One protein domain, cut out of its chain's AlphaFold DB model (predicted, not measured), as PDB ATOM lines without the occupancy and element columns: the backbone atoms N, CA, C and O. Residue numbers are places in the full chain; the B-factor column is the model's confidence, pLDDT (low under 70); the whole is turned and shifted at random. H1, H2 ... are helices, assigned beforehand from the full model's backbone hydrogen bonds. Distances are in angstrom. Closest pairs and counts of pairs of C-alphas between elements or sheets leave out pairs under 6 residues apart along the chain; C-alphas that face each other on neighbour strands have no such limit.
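AT A GLANCE: This is residues 29 to 147 and 157 to 176 of the 179 residues of the protein "Protein Wnt" of Bicyclus anynana (UniProt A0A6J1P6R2). Two long helices, H3 and H4, cross near their middles as an X; the shorter H1 and H5 pack on H4, and H2 lies at the edge. The printed part has 139 residues with five named helices, H1 to H5, and no named strand: all helix. It is compact, radius of gyration of the C-alphas 15.5 A, spanning 50 by 32 by 25 A.

HOW THE PARTS SIT: H1, residues 29 to 39, is about perpendicular to H4, residues 113 to 135, and touches its residues 118 to 122 alone; closest C-alphas Val 34 and His 119, 6.3 A. H2, residues 57 to 65, only just touches H5, residues 164 to 174, with 3 pairs of C-alphas within 8 A. H3, residues 69 to 87, and H4 form a helical hairpin, a steep tilt of 44 degrees; closest C-alphas Ala 76 and Ser 125, 4.8 A. In each helix every O i to N i+4 pair is within hydrogen-bond range.

IN THESE COORDINATES: H1 begins at C-alpha 29 (35.338, -31.741, 8.477); H5 ends at C-alpha 174 (39.295, -29.300, 0.828). H4 measures 33.2 A.

THE WHOLE: Residues 148 to 156 are cut out, a gap of 11.9 A between C-alphas 147 and 157. The links H1 to H2 and H3 to H4 are long. Among the residues with pLDDT under 70 are 39 to 55.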
ATOM      1  N   VAL A  29      35.099 -30.909   9.671       74.12
ATOM      2  CA  VAL A  29      35.338 -31.741   8.477       74.12
ATOM      3  C   VAL A  29      36.807 -32.163   8.388       74.12
ATOM      4  O   VAL A  29      37.080 -33.324   8.099       74.12
ATOM      5  N   LEU A  30      37.729 -31.272   8.771       77.75
ATOM      6  CA  LEU A  30      39.149 -31.558   8.974       77.75
ATOM      7  C   LEU A  30      39.404 -32.825   9.809       77.75
ATOM      8  O   LEU A  30      40.179 -33.673   9.380       77.75
ATOM      9  N   GLU A  31      38.774 -32.971  10.976       79.06
ATOM     10  CA  GLU A  31      39.001 -34.112  11.869       79.06
ATOM     11  C   GLU A  31      38.577 -35.420  11.208       79.06
ATOM     12  O   GLU A  31      39.384 -36.337  11.098       79.06
ATOM     13  N   LYS A  32      37.363 -35.466  10.647       78.06
ATOM     14  CA  LYS A  32      36.850 -36.660   9.954       78.06
ATOM     15  C   LYS A  32      37.695 -37.028   8.736       78.06
ATOM     16  O   LYS A  32      37.903 -38.205   8.458       78.06
ATOM     17  N   THR A  33      38.178 -36.034   7.992       79.50
ATOM     18  CA  THR A  33      39.032 -36.261   6.819       79.50
ATOM     19  C   THR A  33      40.406 -36.776   7.209       79.50
ATOM     20  O   THR A  33      40.906 -37.696   6.568       79.50
ATOM     21  N   VAL A  34      41.003 -36.215   8.259       80.31
ATOM     22  CA  VAL A  34      42.286 -36.678   8.789       80.31
ATOM     23  C   VAL A  34      42.150 -38.091   9.341       80.31
ATOM     24  O   VAL A  34      42.930 -38.953   8.950       80.31
ATOM     25  N   GLU A  35      41.121 -38.363  10.149       77.56
ATOM     26  CA  GLU A  35      40.806 -39.707  10.640       77.56
ATOM     27  C   GLU A  35      40.654 -40.701   9.480       77.56
ATOM     28  O   GLU A  35      41.278 -41.757   9.502       77.56
ATOM     29  N   ALA A  36      39.877 -40.371   8.444       75.44
ATOM     30  CA  ALA A  36      39.665 -41.254   7.297       75.44
ATOM     31  C   ALA A  36      40.951 -41.502   6.489       75.44
ATOM     32  O   ALA A  36      41.229 -42.638   6.110       75.44
ATOM     33  N   LEU A  37      41.749 -40.456   6.245       76.38
ATOM     34  CA  LEU A  37      43.000 -40.558   5.491       76.38
ATOM     35  C   LEU A  37      44.075 -41.346   6.246       76.38
ATOM     36  O   LEU A  37      44.800 -42.116   5.623       76.38
ATOM     37  N   PHE A  38      44.186 -41.162   7.563       74.56
ATOM     38  CA  PHE A  38      45.257 -41.755   8.369       74.56
ATOM     39  C   PHE A  38      44.897 -43.100   9.006       74.56
ATOM     40  O   PHE A  38      45.784 -43.930   9.201       74.56
ATOM     41  N   ALA A  39      43.631 -43.342   9.363       66.81
ATOM     42  CA  ALA A  39      43.234 -44.577  10.048       66.81
ATOM     43  C   ALA A  39      43.069 -45.772   9.100       66.81
ATOM     44  O   ALA A  39      43.179 -46.918   9.540       66.81
ATOM     45  N   ASP A  40      42.797 -45.528   7.819       66.25
ATOM     46  CA  ASP A  40      42.772 -46.574   6.808       66.25
ATOM     47  C   ASP A  40      44.193 -46.798   6.273       66.25
ATOM     48  O   ASP A  40      44.762 -45.899   5.672       66.25
ATOM     49  N   ARG A  41      44.791 -47.982   6.462       61.06
ATOM     50  CA  ARG A  41      46.097 -48.346   5.865       61.06
ATOM     51  C   ARG A  41      45.965 -49.128   4.553       61.06
ATOM     52  O   ARG A  41      46.973 -49.608   4.050       61.06
ATOM     53  N   SER A  42      44.761 -49.262   3.991       60.72
ATOM     54  CA  SER A  42      44.606 -49.887   2.677       60.72
ATOM     55  C   SER A  42      45.402 -49.112   1.613       60.72
ATOM     56  O   SER A  42      45.369 -47.875   1.556       60.72
ATOM     57  N   GLU A  43      46.155 -49.855   0.797       50.50
ATOM     58  CA  GLU A  43      46.850 -49.339  -0.393       50.50
ATOM     59  C   GLU A  43      45.872 -49.102  -1.553       50.50
ATOM     60  O   GLU A  43      46.170 -48.374  -2.497       50.50
ATOM     61  N   VAL A  44      44.681 -49.702  -1.469       51.81
ATOM     62  CA  VAL A  44      43.735 -49.799  -2.573       51.81
ATOM     63  C   VAL A  44      42.566 -48.841  -2.375       51.81
ATOM     64  O   VAL A  44      41.601 -49.141  -1.673       51.81
ATOM     65  N   ILE A  45      42.604 -47.703  -3.071       52.97
ATOM     66  CA  ILE A  45      41.403 -46.895  -3.313       52.97
ATOM     67  C   ILE A  45      40.690 -47.469  -4.548       52.97
ATOM     68  O   ILE A  45      40.944 -47.065  -5.677       52.97
ATOM     69  N   HIS A  46      39.814 -48.456  -4.352       47.28
ATOM     70  CA  HIS A  46      38.987 -49.035  -5.423       47.28
ATOM     71  C   HIS A  46      37.966 -48.012  -6.005       47.28
ATOM     72  O   HIS A  46      37.611 -47.039  -5.333       47.28
ATOM     73  N   PRO A  47      37.472 -48.211  -7.250       43.00
ATOM     74  CA  PRO A  47      37.206 -47.186  -8.288       43.00
ATOM     75  C   PRO A  47      36.026 -46.217  -8.060       43.00
ATOM     76  O   PRO A  47      35.658 -45.452  -8.948       43.00
ATOM     77  N   ALA A  48      35.447 -46.179  -6.861       51.03
ATOM     78  CA  ALA A  48      34.512 -45.136  -6.435       51.03
ATOM     79  C   ALA A  48      35.260 -44.006  -5.700       51.03
ATOM     80  O   ALA A  48      34.833 -43.557  -4.637       51.03
ATOM     81  N   THR A  49      36.376 -43.568  -6.285       55.03
ATOM     82  CA  THR A  49      37.572 -42.858  -5.777       55.03
ATOM     83  C   THR A  49      37.359 -41.606  -4.910       55.03
ATOM     84  O   THR A  49      38.295 -41.092  -4.305       55.03
ATOM     85  N   CYS A  50      36.121 -41.135  -4.787       65.81
ATOM     86  CA  CYS A  50      35.726 -39.991  -3.966       65.81
ATOM     87  C   CYS A  50      34.821 -40.355  -2.779       65.81
ATOM     88  O   CYS A  50      34.501 -39.477  -1.981       65.81
ATOM     89  N   LYS A  51      34.397 -41.623  -2.650       58.81
ATOM     90  CA  LYS A  51      33.559 -42.119  -1.543       58.81
ATOM     91  C   LYS A  51      34.335 -42.323  -0.242       58.81
ATOM     92  O   LYS A  51      33.708 -42.309   0.809       58.81
ATOM     93  N   VAL A  52      35.665 -42.473  -0.299       54.88
ATOM     94  CA  VAL A  52      36.527 -42.536   0.902       54.88
ATOM     95  C   VAL A  52      36.333 -41.284   1.767       54.88
ATOM     96  O   VAL A  52      36.336 -41.356   2.993       54.88
ATOM     97  N   PHE A  53      36.055 -40.144   1.132       62.03
ATOM     98  CA  PHE A  53      35.723 -38.886   1.791       62.03
ATOM     99  C   PHE A  53      34.230 -38.833   2.137       62.03
ATOM    100  O   PHE A  53      33.480 -38.007   1.615       62.03
ATOM    101  N   THR A  54      33.779 -39.706   3.041       53.84
ATOM    102  CA  THR A  54      32.439 -39.612   3.658       53.84
ATOM    103  C   THR A  54      32.273 -38.354   4.525       53.84
ATOM    104  O   THR A  54      31.187 -38.095   5.037       53.84
ATOM    105  N   SER A  55      33.328 -37.546   4.683       61.06
ATOM    106  CA  SER A  55      33.374 -36.395   5.582       61.06
ATOM    107  C   SER A  55      32.657 -35.137   5.078       61.06
ATOM    108  O   SER A  55      32.240 -34.344   5.919       61.06
ATOM    109  N   SER A  56      32.457 -34.939   3.764       74.00
ATOM    110  CA  SER A  56      31.664 -33.803   3.250       74.00
ATOM    111  C   SER A  56      31.217 -33.947   1.787       74.00
ATOM    112  O   SER A  56      31.984 -34.324   0.894       74.00
ATOM    113  N   THR A  57      29.983 -33.514   1.501       80.06
ATOM    114  CA  THR A  57      29.441 -33.343   0.138       80.06
ATOM    115  C   THR A  57      30.344 -32.469  -0.738       80.06
ATOM    116  O   THR A  57      30.456 -32.698  -1.945       80.06
ATOM    117  N   ARG A  58      31.016 -31.467  -0.157       81.94
ATOM    118  CA  ARG A  58      31.931 -30.573  -0.880       81.94
ATOM    119  C   ARG A  58      33.192 -31.303  -1.328       81.94
ATOM    120  O   ARG A  58      33.570 -31.167  -2.488       81.94
ATOM    121  N   GLN A  59      33.793 -32.110  -0.457       83.31
ATOM    122  CA  GLN A  59      34.974 -32.918  -0.781       83.31
ATOM    123  C   GLN A  59      34.674 -33.912  -1.897       83.31
ATOM    124  O   GLN A  59      35.405 -33.979  -2.883       83.31
ATOM    125  N   SER A  60      33.528 -34.593  -1.803       82.56
ATOM    126  CA  SER A  60      33.026 -35.464  -2.868       82.56
ATOM    127  C   SER A  60      32.855 -34.717  -4.197       82.56
ATOM    128  O   SER A  60      33.264 -35.218  -5.242       82.56
ATOM    129  N   LYS A  61      32.285 -33.502  -4.184       85.25
ATOM    130  CA  LYS A  61      32.145 -32.666  -5.391       85.25
ATOM    131  C   LYS A  61      33.498 -32.229  -5.959       85.25
ATOM    132  O   LYS A  61      33.661 -32.249  -7.174       85.25
ATOM    133  N   MET A  62      34.448 -31.826  -5.114       87.50
ATOM    134  CA  MET A  62      35.797 -31.432  -5.541       87.50
ATOM    135  C   MET A  62      36.534 -32.607  -6.184       87.50
ATOM    136  O   MET A  62      37.080 -32.457  -7.270       87.50
ATOM    137  N   CYS A  63      36.460 -33.781  -5.564       85.81
ATOM    138  CA  CYS A  63      37.084 -34.991  -6.069       85.81
ATOM    139  C   CYS A  63      36.471 -35.472  -7.388       85.81
ATOM    140  O   CYS A  63      37.198 -35.756  -8.328       85.81
ATOM    141  N   LYS A  64      35.139 -35.456  -7.530       85.12
ATOM    142  CA  LYS A  64      34.488 -35.822  -8.802       85.12
ATOM    143  C   LYS A  64      34.816 -34.871  -9.958       85.12
ATOM    144  O   LYS A  64      34.687 -35.253 -11.112       85.12
ATOM    145  N   ARG A  65      35.173 -33.618  -9.661       88.00
ATOM    146  CA  ARG A  65      35.507 -32.605 -10.673       88.00
ATOM    147  C   ARG A  65      36.921 -32.756 -11.225       88.00
ATOM    148  O   ARG A  65      37.170 -32.252 -12.317       88.00
ATOM    149  N   GLU A  66      37.815 -33.399 -10.484       89.19
ATOM    150  CA  GLU A  66      39.231 -33.517 -10.820       89.19
ATOM    151  C   GLU A  66      39.641 -34.998 -10.828       89.19
ATOM    152  O   GLU A  66      39.892 -35.562  -9.761       89.19
ATOM    153  N   PRO A  67      39.708 -35.648 -12.004       86.44
ATOM    154  CA  PRO A  67      39.910 -37.094 -12.100       86.44
ATOM    155  C   PRO A  67      41.263 -37.562 -11.544       86.44
ATOM    156  O   PRO A  67      41.353 -38.687 -11.061       86.44
ATOM    157  N   GLY A  68      42.294 -36.707 -11.562       89.25
ATOM    158  CA  GLY A  68      43.610 -37.007 -10.984       89.25
ATOM    159  C   GLY A  68      43.683 -36.850  -9.460       89.25
ATOM    160  O   GLY A  68      44.581 -37.402  -8.822       89.25
ATOM    161  N   LEU A  69      42.724 -36.149  -8.838       89.38
ATOM    162  CA  LEU A  69      42.763 -35.852  -7.404       89.38
ATOM    163  C   LEU A  69      42.850 -37.097  -6.505       89.38
ATOM    164  O   LEU A  69      43.630 -37.063  -5.554       89.38
ATOM    165  N   PRO A  70      42.099 -38.185  -6.742       87.38
ATOM    166  CA  PRO A  70      42.160 -39.344  -5.862       87.38
ATOM    167  C   PRO A  70      43.566 -39.942  -5.756       87.38
ATOM    168  O   PRO A  70      44.024 -40.221  -4.651       87.38
ATOM    169  N   ASN A  71      44.282 -40.057  -6.878       88.38
ATOM    170  CA  ASN A  71      45.656 -40.564  -6.905       88.38
ATOM    171  C   ASN A  71      46.612 -39.621  -6.163       88.38
ATOM    172  O   ASN A  71      47.464 -40.070  -5.396       88.38
ATOM    173  N   ILE A  72      46.430 -38.308  -6.322       91.81
ATOM    174  CA  ILE A  72      47.183 -37.301  -5.564       91.81
ATOM    175  C   ILE A  72      46.932 -37.430  -4.056       91.81
ATOM    176  O   ILE A  72      47.866 -37.312  -3.265       91.81
ATOM    177  N   LEU A  73      45.701 -37.723  -3.635       88.56
ATOM    178  CA  LEU A  73      45.371 -37.916  -2.221       88.56
ATOM    179  C   LEU A  73      45.942 -39.227  -1.653       88.56
ATOM    180  O   LEU A  73      46.351 -39.234  -0.493       88.56
ATOM    181  N   VAL A  74      46.058 -40.297  -2.454       86.75
ATOM    182  CA  VAL A  74      46.824 -41.507  -2.073       86.75
ATOM    183  C   VAL A  74      48.280 -41.148  -1.805       86.75
ATOM    184  O   VAL A  74      48.817 -41.497  -0.755       86.75
ATOM    185  N   LYS A  75      48.908 -40.408  -2.726       90.75
ATOM    186  CA  LYS A  75      50.297 -39.957  -2.574       90.75
ATOM    187  C   LYS A  75      50.461 -39.096  -1.321       90.75
ATOM    188  O   LYS A  75      51.376 -39.334  -0.539       90.75
ATOM    189  N   ALA A  76      49.546 -38.152  -1.090       91.44
ATOM    190  CA  ALA A  76      49.543 -37.315   0.109       91.44
ATOM    191  C   ALA A  76      49.448 -38.158   1.388       91.44
ATOM    192  O   ALA A  76      50.219 -37.952   2.319       91.44
ATOM    193  N   LYS A  77      48.539 -39.138   1.429       87.38
ATOM    194  CA  LYS A  77      48.385 -40.070   2.552       87.38
ATOM    195  C   LYS A  77      49.675 -40.844   2.828       87.38
ATOM    196  O   LYS A  77      50.122 -40.887   3.968       87.38
ATOM    197  N   GLN A  78      50.280 -41.433   1.798       87.75
ATOM    198  CA  GLN A  78      51.521 -42.200   1.931       87.75
ATOM    199  C   GLN A  78      52.680 -41.327   2.425       87.75
ATOM    200  O   GLN A  78      53.396 -41.730   3.339       87.75
ATOM    201  N   GLN A  79      52.825 -40.117   1.875       91.69
ATOM    202  CA  GLN A  79      53.817 -39.137   2.331       91.69
ATOM    203  C   GLN A  79      53.636 -38.807   3.813       91.69
ATOM    204  O   GLN A  79      54.604 -38.797   4.569       91.69
ATOM    205  N   ALA A  80      52.391 -38.590   4.232       90.56
ATOM    206  CA  ALA A  80      52.074 -38.206   5.593       90.56
ATOM    207  C   ALA A  80      52.297 -39.359   6.592       90.56
ATOM    208  O   ALA A  80      52.864 -39.146   7.658       90.56
ATOM    209  N   ILE A  81      51.913 -40.593   6.244       87.00
ATOM    210  CA  ILE A  81      52.175 -41.773   7.087       87.00
ATOM    211  C   ILE A  81      53.680 -41.993   7.234       87.00
ATOM    212  O   ILE A  81      54.165 -42.093   8.358       87.00
ATOM    213  N   LYS A  82      54.413 -41.994   6.114       90.25
ATOM    214  CA  LYS A  82      55.864 -42.194   6.109       90.25
ATOM    215  C   LYS A  82      56.576 -41.148   6.968       90.25
ATOM    216  O   LYS A  82      57.331 -41.513   7.859       90.25
ATOM    217  N   ALA A  83      56.275 -39.865   6.763       93.06
ATOM    218  CA  ALA A  83      56.891 -38.787   7.533       93.06
ATOM    219  C   ALA A  83      56.571 -38.883   9.034       93.06
ATOM    220  O   ALA A  83      57.409 -38.554   9.870       93.06
ATOM    221  N   CYS A  84      55.374 -39.347   9.395       91.69
ATOM    222  CA  CYS A  84      54.995 -39.539  10.790       91.69
ATOM    223  C   CYS A  84      55.752 -40.707  11.438       91.69
ATOM    224  O   CYS A  84      56.279 -40.555  12.536       91.69
ATOM    225  N   GLU A  85      55.834 -41.851  10.755       90.31
ATOM    226  CA  GLU A  85      56.591 -43.015  11.231       90.31
ATOM    227  C   GLU A  85      58.086 -42.688  11.365       90.31
ATOM    228  O   GLU A  85      58.676 -43.014  12.387       90.31
ATOM    229  N   GLU A  86      58.671 -41.964  10.404       92.38
ATOM    230  CA  GLU A  86      60.065 -41.497  10.463       92.38
ATOM    231  C   GLU A  86      60.306 -40.514  11.618       92.38
ATOM    232  O   GLU A  86      61.312 -40.624  12.318       92.38
ATOM    233  N   THR A  87      59.380 -39.575  11.850       94.06
ATOM    234  CA  THR A  87      59.510 -38.577  12.927       94.06
ATOM    235  C   THR A  87      59.482 -39.234  14.306       94.06
ATOM    236  O   THR A  87      60.266 -38.870  15.175       94.06
ATOM    237  N   PHE A  88      58.597 -40.213  14.502       92.31
ATOM    238  CA  PHE A  88      58.326 -40.821  15.806       92.31
ATOM    239  C   PHE A  88      58.975 -42.206  15.988       92.31
ATOM    240  O   PHE A  88      58.645 -42.925  16.928       92.31
ATOM    241  N   GLN A  89      59.899 -42.618  15.114       91.81
ATOM    242  CA  GLN A  89      60.452 -43.984  15.105       91.81
ATOM    243  C   GLN A  89      61.114 -44.419  16.427       91.81
ATOM    244  O   GLN A  89      61.143 -45.612  16.729       91.81
ATOM    245  N   TYR A  90      61.618 -43.470  17.222       93.62
ATOM    246  CA  TYR A  90      62.259 -43.723  18.519       93.62
ATOM    247  C   TYR A  90      61.392 -43.328  19.721       93.62
ATOM    248  O   TYR A  90      61.814 -43.486  20.866       93.62
ATOM    249  N   ASP A  91      60.178 -42.835  19.477       90.94
ATOM    250  CA  ASP A  91      59.250 -42.455  20.531       90.94
ATOM    251  C   ASP A  91      58.409 -43.644  20.999       90.94
ATOM    252  O   ASP A  91      58.154 -44.613  20.281       90.94
ATOM    253  N   ARG A  92      57.888 -43.546  22.229       88.19
ATOM    254  CA  ARG A  92      56.978 -44.557  22.798       88.19
ATOM    255  C   ARG A  92      55.733 -44.774  21.928       88.19
ATOM    256  O   ARG A  92      55.174 -45.871  21.904       88.19
ATOM    257  N   TRP A  93      55.273 -43.720  21.258       86.62
ATOM    258  CA  TRP A  93      54.260 -43.807  20.218       86.62
ATOM    259  C   TRP A  93      54.930 -43.602  18.863       86.62
ATOM    260  O   TRP A  93      55.263 -42.484  18.514       86.62
ATOM    261  N   ASN A  94      55.074 -44.671  18.087       86.06
ATOM    262  CA  ASN A  94      55.797 -44.697  16.811       86.06
ATOM    263  C   ASN A  94      54.919 -44.392  15.583       86.06
ATOM    264  O   ASN A  94      55.077 -44.996  14.524       86.06
ATOM    265  N   CYS A  95      53.895 -43.554  15.746       84.44
ATOM    266  CA  CYS A  95      52.870 -43.309  14.728       84.44
ATOM    267  C   CYS A  95      52.098 -44.553  14.218       84.44
ATOM    268  O   CYS A  95      51.364 -44.503  13.224       84.44
ATOM    269  N   SER A  96      52.171 -45.689  14.926       73.62
ATOM    270  CA  SER A  96      51.378 -46.872  14.583       73.62
ATOM    271  C   SER A  96      49.888 -46.653  14.885       73.62
ATOM    272  O   SER A  96      49.435 -46.551  16.030       73.62
ATOM    273  N   LEU A  97      49.091 -46.589  13.817       64.69
ATOM    274  CA  LEU A  97      47.631 -46.442  13.875       64.69
ATOM    275  C   LEU A  97      46.894 -47.779  13.731       64.69
ATOM    276  O   LEU A  97      45.673 -47.830  13.860       64.69
ATOM    277  N   VAL A  98      47.630 -48.869  13.516       56.28
ATOM    278  CA  VAL A  98      47.122 -50.240  13.500       56.28
ATOM    279  C   VAL A  98      47.882 -51.028  14.557       56.28
ATOM    280  O   VAL A  98      49.095 -51.177  14.471       56.28
ATOM    281  N   PHE A  99      47.163 -51.539  15.551       55.94
ATOM    282  CA  PHE A  99      47.698 -52.498  16.515       55.94
ATOM    283  C   PHE A  99      46.895 -53.787  16.358       55.94
ATOM    284  O   PHE A  99      45.664 -53.744  16.356       55.94
ATOM    285  N   ASN A 100      47.568 -54.924  16.162       52.22
ATOM    286  CA  ASN A 100      46.923 -56.224  15.931       52.22
ATOM    287  C   ASN A 100      45.850 -56.198  14.822       52.22
ATOM    288  O   ASN A 100      44.731 -56.669  15.020       52.22
ATOM    289  N   LYS A 101      46.171 -55.610  13.658       53.88
ATOM    290  CA  LYS A 101      45.276 -55.502  12.482       53.88
ATOM    291  C   LYS A 101      43.959 -54.742  12.726       53.88
ATOM    292  O   LYS A 101      43.071 -54.773  11.880       53.88
ATOM    293  N   LYS A 102      43.821 -54.029  13.851       55.88
ATOM    294  CA  LYS A 102      42.662 -53.179  14.143       55.88
ATOM    295  C   LYS A 102      43.070 -51.704  14.102       55.88
ATOM    296  O   LYS A 102      44.076 -51.347  14.721       55.88
ATOM    297  N   PRO A 103      42.302 -50.834  13.416       59.09
ATOM    298  CA  PRO A 103      42.557 -49.403  13.447       59.09
ATOM    299  C   PRO A 103      42.385 -48.907  14.883       59.09
ATOM    300  O   PRO A 103      41.329 -49.077  15.503       59.09
ATOM    301  N   LYS A 104      43.427 -48.285  15.426       63.31
ATOM    302  CA  LYS A 104      43.455 -47.703  16.766       63.31
ATOM    303  C   LYS A 104      42.709 -46.366  16.721       63.31
ATOM    304  O   LYS A 104      43.280 -45.306  16.945       63.31
ATOM    305  N   ARG A 105      41.387 -46.427  16.490       59.53
ATOM    306  CA  ARG A 105      40.440 -45.284  16.480       59.53
ATOM    307  C   ARG A 105      40.443 -44.468  17.782       59.53
ATOM    308  O   ARG A 105      39.713 -43.498  17.906       59.53
ATOM    309  N   SER A 106      41.203 -44.896  18.787       64.62
ATOM    310  CA  SER A 106      41.276 -44.288  20.109       64.62
ATOM    311  C   SER A 106      42.134 -43.027  20.165       64.62
ATOM    312  O   SER A 106      41.935 -42.259  21.102       64.62
ATOM    313  N   ILE A 107      43.090 -42.818  19.247       76.06
ATOM    314  CA  ILE A 107      43.992 -41.661  19.366       76.06
ATOM    315  C   ILE A 107      43.270 -40.350  19.044       76.06
ATOM    316  O   ILE A 107      43.402 -39.400  19.796       76.06
ATOM    317  N   PHE A 108      42.407 -40.343  18.025       76.19
ATOM    318  CA  PHE A 108      41.651 -39.159  17.608       76.19
ATOM    319  C   PHE A 108      40.449 -38.829  18.511       76.19
ATOM    320  O   PHE A 108      39.892 -37.747  18.427       76.19
ATOM    321  N   LYS A 109      40.070 -39.718  19.445       73.69
ATOM    322  CA  LYS A 109      38.992 -39.449  20.421       73.69
ATOM    323  C   LYS A 109      39.362 -38.403  21.477       73.69
ATOM    324  O   LYS A 109      38.489 -37.960  22.219       73.69
ATOM    325  N   LYS A 110      40.648 -38.094  21.625       77.19
ATOM    326  CA  LYS A 110      41.183 -37.147  22.603       77.19
ATOM    327  C   LYS A 110      42.212 -36.260  21.909       77.19
ATOM    328  O   LYS A 110      42.812 -36.659  20.918       77.19
ATOM    329  N   ILE A 111      42.416 -35.065  22.451       81.25
ATOM    330  CA  ILE A 111      43.397 -34.117  21.926       81.25
ATOM    331  C   ILE A 111      44.755 -34.446  22.543       81.25
ATOM    332  O   ILE A 111      44.940 -34.313  23.752       81.25
ATOM    333  N   TYR A 112      45.694 -34.868  21.703       86.56
ATOM    334  CA  TYR A 112      47.085 -35.114  22.065       86.56
ATOM    335  C   TYR A 112      48.023 -34.241  21.217       86.56
ATOM    336  O   TYR A 112      47.616 -33.647  20.213       86.56
ATOM    337  N   ARG A 113      49.305 -34.164  21.596       89.62
ATOM    338  CA  ARG A 113      50.311 -33.441  20.790       89.62
ATOM    339  C   ARG A 113      50.529 -34.152  19.450       89.62
ATOM    340  O   ARG A 113      50.634 -33.520  18.405       89.62
ATOM    341  N   GLU A 114      50.479 -35.473  19.492       87.69
ATOM    342  CA  GLU A 114      50.593 -36.421  18.393       87.69
ATOM    343  C   GLU A 114      49.455 -36.252  17.378       87.69
ATOM    344  O   GLU A 114      49.691 -36.223  16.172       87.69
ATOM    345  N   THR A 115      48.213 -36.065  17.843       86.44
ATOM    346  CA  THR A 115      47.082 -35.817  16.935       86.44
ATOM    347  C   THR A 115      47.222 -34.466  16.250       86.44
ATOM    348  O   THR A 115      47.011 -34.381  15.043       86.44
ATOM    349  N   ALA A 116      47.627 -33.419  16.981       89.00
ATOM    350  CA  ALA A 116      47.873 -32.100  16.396       89.00
ATOM    351  C   ALA A 116      48.956 -32.154  15.303       89.00
ATOM    352  O   ALA A 116      48.782 -31.557  14.238       89.00
ATOM    353  N   PHE A 117      50.022 -32.926  15.535       91.12
ATOM    354  CA  PHE A 117      51.059 -33.188  14.538       91.12
ATOM    355  C   PHE A 117      50.516 -33.936  13.314       91.12
ATOM    356  O   PHE A 117      50.791 -33.546  12.184       91.12
ATOM    357  N   ILE A 118      49.686 -34.966  13.506       89.62
ATOM    358  CA  ILE A 118      49.043 -35.656  12.381       89.62
ATOM    359  C   ILE A 118      48.205 -34.669  11.554       89.62
ATOM    360  O   ILE A 118      48.365 -34.622  10.338       89.62
ATOM    361  N   HIS A 119      47.349 -33.848  12.175       88.44
ATOM    362  CA  HIS A 119      46.515 -32.884  11.441       88.44
ATOM    363  C   HIS A 119      47.345 -31.920  10.584       88.44
ATOM    364  O   HIS A 119      46.999 -31.684   9.421       88.44
ATOM    365  N   SER A 120      48.437 -31.374  11.134       92.25
ATOM    366  CA  SER A 120      49.321 -30.474  10.389       92.25
ATOM    367  C   SER A 120      50.028 -31.202   9.243       92.25
ATOM    368  O   SER A 120      50.089 -30.676   8.129       92.25
ATOM    369  N   LEU A 121      50.465 -32.441   9.472       92.31
ATOM    370  CA  LEU A 121      51.138 -33.262   8.475       92.31
ATOM    371  C   LEU A 121      50.223 -33.645   7.306       92.31
ATOM    372  O   LEU A 121      50.657 -33.606   6.154       92.31
ATOM    373  N   VAL A 122      48.945 -33.950   7.563       90.31
ATOM    374  CA  VAL A 122      47.952 -34.205   6.500       90.31
ATOM    375  C   VAL A 122      47.780 -32.963   5.634       90.31
ATOM    376  O   VAL A 122      47.824 -33.044   4.407       90.31
ATOM    377  N   ALA A 123      47.589 -31.804   6.270       92.56
ATOM    378  CA  ALA A 123      47.371 -30.546   5.567       92.56
ATOM    379  C   ALA A 123      48.586 -30.160   4.711       92.56
ATOM    380  O   ALA A 123      48.424 -29.744   3.558       92.56
ATOM    381  N   ALA A 124      49.795 -30.353   5.244       95.38
ATOM    382  CA  ALA A 124      51.044 -30.153   4.520       95.38
ATOM    383  C   ALA A 124      51.183 -31.131   3.344       95.38
ATOM    384  O   ALA A 124      51.472 -30.706   2.227       95.38
ATOM    385  N   SER A 125      50.893 -32.415   3.557       95.06
ATOM    386  CA  SER A 125      51.037 -33.447   2.526       95.06
ATOM    387  C   SER A 125      50.043 -33.264   1.380       95.06
ATOM    388  O   SER A 125      50.427 -33.376   0.221       95.06
ATOM    389  N   ILE A 126      48.784 -32.900   1.666       93.69
ATOM    390  CA  ILE A 126      47.803 -32.550   0.623       93.69
ATOM    391  C   ILE A 126      48.281 -31.322  -0.155       93.69
ATOM    392  O   ILE A 126      48.234 -31.319  -1.382       93.69
ATOM    393  N   THR A 127      48.760 -30.287   0.542       96.25
ATOM    394  CA  THR A 127      49.274 -29.062  -0.091       96.25
ATOM    395  C   THR A 127      50.421 -29.372  -1.053       96.25
ATOM    396  O   THR A 127      50.391 -28.934  -2.203       96.25
ATOM    397  N   HIS A 128      51.401 -30.147  -0.591       96.75
ATOM    398  CA  HIS A 128      52.575 -30.541  -1.361       96.75
ATOM    399  C   HIS A 128      52.209 -31.440  -2.548       96.75
ATOM    400  O   HIS A 128      52.577 -31.143  -3.683       96.75
ATOM    401  N   ALA A 129      51.431 -32.501  -2.318       96.19
ATOM    402  CA  ALA A 129      51.051 -33.441  -3.366       96.19
ATOM    403  C   ALA A 129      50.216 -32.773  -4.468       96.19
ATOM    404  O   ALA A 129      50.403 -33.079  -5.642       96.19
ATOM    405  N   VAL A 130      49.330 -31.836  -4.115       95.69
ATOM    406  CA  VAL A 130      48.552 -31.066  -5.096       95.69
ATOM    407  C   VAL A 130      49.448 -30.128  -5.895       95.69
ATOM    408  O   VAL A 130      49.348 -30.117  -7.116       95.69
ATOM    409  N   ALA A 131      50.341 -29.378  -5.242       95.75
ATOM    410  CA  ALA A 131      51.261 -28.482  -5.944       95.75
ATOM    411  C   ALA A 131      52.134 -29.251  -6.953       95.75
ATOM    412  O   ALA A 131      52.234 -28.850  -8.113       95.75
ATOM    413  N   LYS A 132      52.654 -30.411  -6.538       94.88
ATOM    414  CA  LYS A 132      53.441 -31.302  -7.395       94.88
ATOM    415  C   LYS A 132      52.612 -31.950  -8.504       94.88
ATOM    416  O   LYS A 132      53.074 -32.037  -9.633       94.88
ATOM    417  N   GLY A 133      51.376 -32.358  -8.209       94.81
ATOM    418  CA  GLY A 133      50.439 -32.895  -9.201       94.81
ATOM    419  C   GLY A 133      50.075 -31.883 -10.292       94.81
ATOM    420  O   GLY A 133      49.852 -32.262 -11.438       94.81
ATOM    421  N   CYS A 134      50.053 -30.591  -9.957       93.12
ATOM    422  CA  CYS A 134      49.879 -29.514 -10.930       93.12
ATOM    423  C   CYS A 134      51.114 -29.331 -11.817       93.12
ATOM    424  O   CYS A 134      50.973 -29.122 -13.018       93.12
ATOM    425  N   ALA A 135      52.318 -29.420 -11.246       91.38
ATOM    426  CA  ALA A 135      53.558 -29.297 -12.007       91.38
ATOM    427  C   ALA A 135      53.853 -30.520 -12.890       91.38
ATOM    428  O   ALA A 135      54.404 -30.369 -13.976       91.38
ATOM    429  N   SER A 136      53.449 -31.723 -12.466       91.12
ATOM    430  CA  SER A 136      53.589 -32.948 -13.265       91.12
ATOM    431  C   SER A 136      52.507 -33.121 -14.336       91.12
ATOM    432  O   SER A 136      52.610 -34.032 -15.154       91.12
ATOM    433  N   GLY A 137      51.467 -32.278 -14.340       89.62
ATOM    434  CA  GLY A 137      50.328 -32.396 -15.257       89.62
ATOM    435  C   GLY A 137      49.335 -33.509 -14.896       89.62
ATOM    436  O   GLY A 137      48.422 -33.786 -15.669       89.62
ATOM    437  N   GLU A 138      49.469 -34.137 -13.722       91.25
ATOM    438  CA  GLU A 138      48.494 -35.113 -13.211       91.25
ATOM    439  C   GLU A 138      47.150 -34.466 -12.835       91.25
ATOM    440  O   GLU A 138      46.118 -35.140 -12.802       91.25
ATOM    441  N   LEU A 139      47.162 -33.164 -12.530       92.12
ATOM    442  CA  LEU A 139      45.975 -32.363 -12.254       92.12
ATOM    443  C   LEU A 139      45.717 -31.373 -13.390       92.12
ATOM    444  O   LEU A 139      46.602 -30.632 -13.806       92.12
ATOM    445  N   SER A 140      44.470 -31.329 -13.850       88.50
ATOM    446  CA  SER A 140      44.061 -30.575 -15.041       88.50
ATOM    447  C   SER A 140      43.562 -29.156 -14.746       88.50
ATOM    448  O   SER A 140      43.660 -28.269 -15.590       88.50
ATOM    449  N   ARG A 141      43.017 -28.905 -13.548       88.75
ATOM    450  CA  ARG A 141      42.430 -27.602 -13.170       88.75
ATOM    451  C   ARG A 141      43.400 -26.671 -12.440       88.75
ATOM    452  O   ARG A 141      42.970 -25.833 -11.642       88.75
ATOM    453  N   CYS A 142      44.695 -26.811 -12.684       89.94
ATOM    454  CA  CYS A 142      45.731 -25.955 -12.119       89.94
ATOM    455  C   CYS A 142      46.907 -25.794 -13.081       89.94
ATOM    456  O   CYS A 142      46.935 -26.378 -14.159       89.94
ATOM    457  N   SER A 143      47.855 -24.939 -12.710       86.44
ATOM    458  CA  SER A 143      49.039 -24.638 -13.509       86.44
ATOM    459  C   SER A 143      50.243 -24.494 -12.585       86.44
ATOM    460  O   SER A 143      50.080 -24.191 -11.403       86.44
ATOM    461  N   CYS A 144      51.443 -24.713 -13.115       85.50
ATOM    462  CA  CYS A 144      52.680 -24.485 -12.380       85.50
ATOM    463  C   CYS A 144      53.110 -23.019 -12.390       85.50
ATOM    464  O   CYS A 144      52.683 -22.221 -13.234       85.50
ATOM    465  N   ILE A 145      53.995 -22.669 -11.457       81.50
ATOM    466  CA  ILE A 145      54.641 -21.359 -11.418       81.50
ATOM    467  C   ILE A 145      55.467 -21.209 -12.698       81.50
ATOM    468  O   ILE A 145      56.353 -22.014 -12.971       81.50
ATOM    469  N   GLY A 146      55.142 -20.183 -13.490       65.62
ATOM    470  CA  GLY A 146      55.758 -19.919 -14.792       65.62
ATOM    471  C   GLY A 146      54.862 -20.230 -15.995       65.62
ATOM    472  O   GLY A 146      55.089 -19.683 -17.067       65.62
ATOM    473  N   SER A 147      53.788 -21.009 -15.837       60.84
ATOM    474  CA  SER A 147      52.836 -21.271 -16.925       60.84
ATOM    475  C   SER A 147      51.995 -20.023 -17.239       60.84
ATOM    476  O   SER A 147      50.926 -19.806 -16.662       60.84
ATOM    477  N   ARG A 157      62.608 -21.963 -21.251       56.19
ATOM    478  CA  ARG A 157      63.992 -22.367 -20.955       56.19
ATOM    479  C   ARG A 157      64.208 -22.716 -19.469       56.19
ATOM    480  O   ARG A 157      65.327 -23.024 -19.081       56.19
ATOM    481  N   GLY A 158      63.157 -22.669 -18.647       62.41
ATOM    482  CA  GLY A 158      63.137 -23.092 -17.249       62.41
ATOM    483  C   GLY A 158      61.982 -24.065 -17.014       62.41
ATOM    484  O   GLY A 158      60.935 -23.941 -17.645       62.41
ATOM    485  N   GLY A 159      62.187 -25.057 -16.147       70.94
ATOM    486  CA  GLY A 159      61.182 -26.075 -15.839       70.94
ATOM    487  C   GLY A 159      59.898 -25.527 -15.196       70.94
ATOM    488  O   GLY A 159      59.787 -24.355 -14.846       70.94
ATOM    489  N   CYS A 160      58.923 -26.415 -15.023       80.88
ATOM    490  CA  CYS A 160      57.613 -26.142 -14.429       80.88
ATOM    491  C   CYS A 160      57.706 -26.285 -12.897       80.88
ATOM    492  O   CYS A 160      57.952 -27.380 -12.396       80.88
ATOM    493  N   GLY A 161      57.582 -25.175 -12.156       86.94
ATOM    494  CA  GLY A 161      57.745 -25.153 -10.693       86.94
ATOM    495  C   GLY A 161      56.441 -25.362  -9.910       86.94
ATOM    496  O   GLY A 161      55.389 -24.863 -10.303       86.94
ATOM    497  N   ASP A 162      56.498 -26.046  -8.767       91.75
ATOM    498  CA  ASP A 162      55.327 -26.335  -7.920       91.75
ATOM    499  C   ASP A 162      54.618 -25.055  -7.416       91.75
ATOM    500  O   ASP A 162      55.207 -24.241  -6.700       91.75
ATOM    501  N   ASP A 163      53.319 -24.889  -7.707       92.62
ATOM    502  CA  ASP A 163      52.513 -23.780  -7.160       92.62
ATOM    503  C   ASP A 163      52.003 -24.090  -5.744       92.62
ATOM    504  O   ASP A 163      50.865 -24.522  -5.516       92.62
ATOM    505  N   PHE A 164      52.856 -23.819  -4.754       93.44
ATOM    506  CA  PHE A 164      52.511 -23.956  -3.337       93.44
ATOM    507  C   PHE A 164      51.313 -23.084  -2.922       93.44
ATOM    508  O   PHE A 164      50.516 -23.484  -2.067       93.44
ATOM    509  N   LYS A 165      51.137 -21.893  -3.516       93.06
ATOM    510  CA  LYS A 165      50.035 -20.980  -3.166       93.06
ATOM    511  C   LYS A 165      48.694 -21.563  -3.606       93.06
ATOM    512  O   LYS A 165      47.711 -21.454  -2.862       93.06
ATOM    513  N   PHE A 166      48.656 -22.200  -4.777       93.50
ATOM    514  CA  PHE A 166      47.507 -22.982  -5.222       93.50
ATOM    515  C   PHE A 166      47.260 -24.176  -4.296       93.50
ATOM    516  O   PHE A 166      46.154 -24.296  -3.761       93.50
ATOM    517  N   GLY A 167      48.285 -24.994  -4.028       94.62
ATOM    518  CA  GLY A 167      48.183 -26.162  -3.144       94.62
ATOM    519  C   GLY A 167      47.627 -25.811  -1.759       94.62
ATOM    520  O   GLY A 167      46.682 -26.445  -1.287       94.62
ATOM    521  N   LYS A 168      48.122 -24.731  -1.139       94.56
ATOM    522  CA  LYS A 168      47.663 -24.252   0.175       94.56
ATOM    523  C   LYS A 168      46.192 -23.842   0.143       94.56
ATOM    524  O   LYS A 168      45.424 -24.179   1.046       94.56
ATOM    525  N   ARG A 169      45.774 -23.109  -0.897       93.44
ATOM    526  CA  ARG A 169      44.370 -22.701  -1.077       93.44
ATOM    527  C   ARG A 169      43.472 -23.917  -1.291       93.44
ATOM    528  O   ARG A 169      42.379 -23.970  -0.727       93.44
ATOM    529  N   PHE A 170      43.932 -24.880  -2.084       93.12
ATOM    530  CA  PHE A 170      43.230 -26.132  -2.321       93.12
ATOM    531  C   PHE A 170      43.035 -26.907  -1.016       93.12
ATOM    532  O   PHE A 170      41.897 -27.217  -0.674       93.12
ATOM    533  N   ALA A 171      44.106 -27.145  -0.252       91.88
ATOM    534  CA  ALA A 171      44.054 -27.882   1.008       91.88
ATOM    535  C   ALA A 171      43.135 -27.202   2.035       91.88
ATOM    536  O   ALA A 171      42.298 -27.872   2.636       91.88
ATOM    537  N   LYS A 172      43.205 -25.867   2.171       89.31
ATOM    538  CA  LYS A 172      42.306 -25.096   3.051       89.31
ATOM    539  C   LYS A 172      40.832 -25.309   2.689       89.31
ATOM    540  O   LYS A 172      40.000 -25.530   3.566       89.31
ATOM    541  N   ASN A 173      40.516 -25.261   1.393       88.94
ATOM    542  CA  ASN A 173      39.160 -25.465   0.886       88.94
ATOM    543  C   ASN A 173      38.690 -26.916   1.013       88.94
ATOM    544  O   ASN A 173      37.517 -27.147   1.292       88.94
ATOM    545  N   PHE A 174      39.587 -27.874   0.775       87.81
ATOM    546  CA  PHE A 174      39.295 -29.300   0.828       87.81
ATOM    547  C   PHE A 174      39.061 -29.769   2.264       87.81
ATOM    548  O   PHE A 174      38.105 -30.489   2.515       87.81
ATOM    549  N   LEU A 175      39.887 -29.327   3.212       85.81
ATOM    550  CA  LEU A 175      39.749 -29.645   4.637       85.81
ATOM    551  C   LEU A 175      38.697 -28.777   5.348       85.81
ATOM    552  O   LEU A 175      38.486 -28.933   6.546       85.81
ATOM    553  N   GLU A 176      38.052 -27.864   4.611       80.38
ATOM    554  CA  GLU A 176      37.062 -26.903   5.111       80.38
ATOM    555  C   GLU A 176      37.532 -26.159   6.368       80.38
ATOM    556  O   GLU A 176      36.786 -25.974   7.329       80.38
TER     557      GLU A 176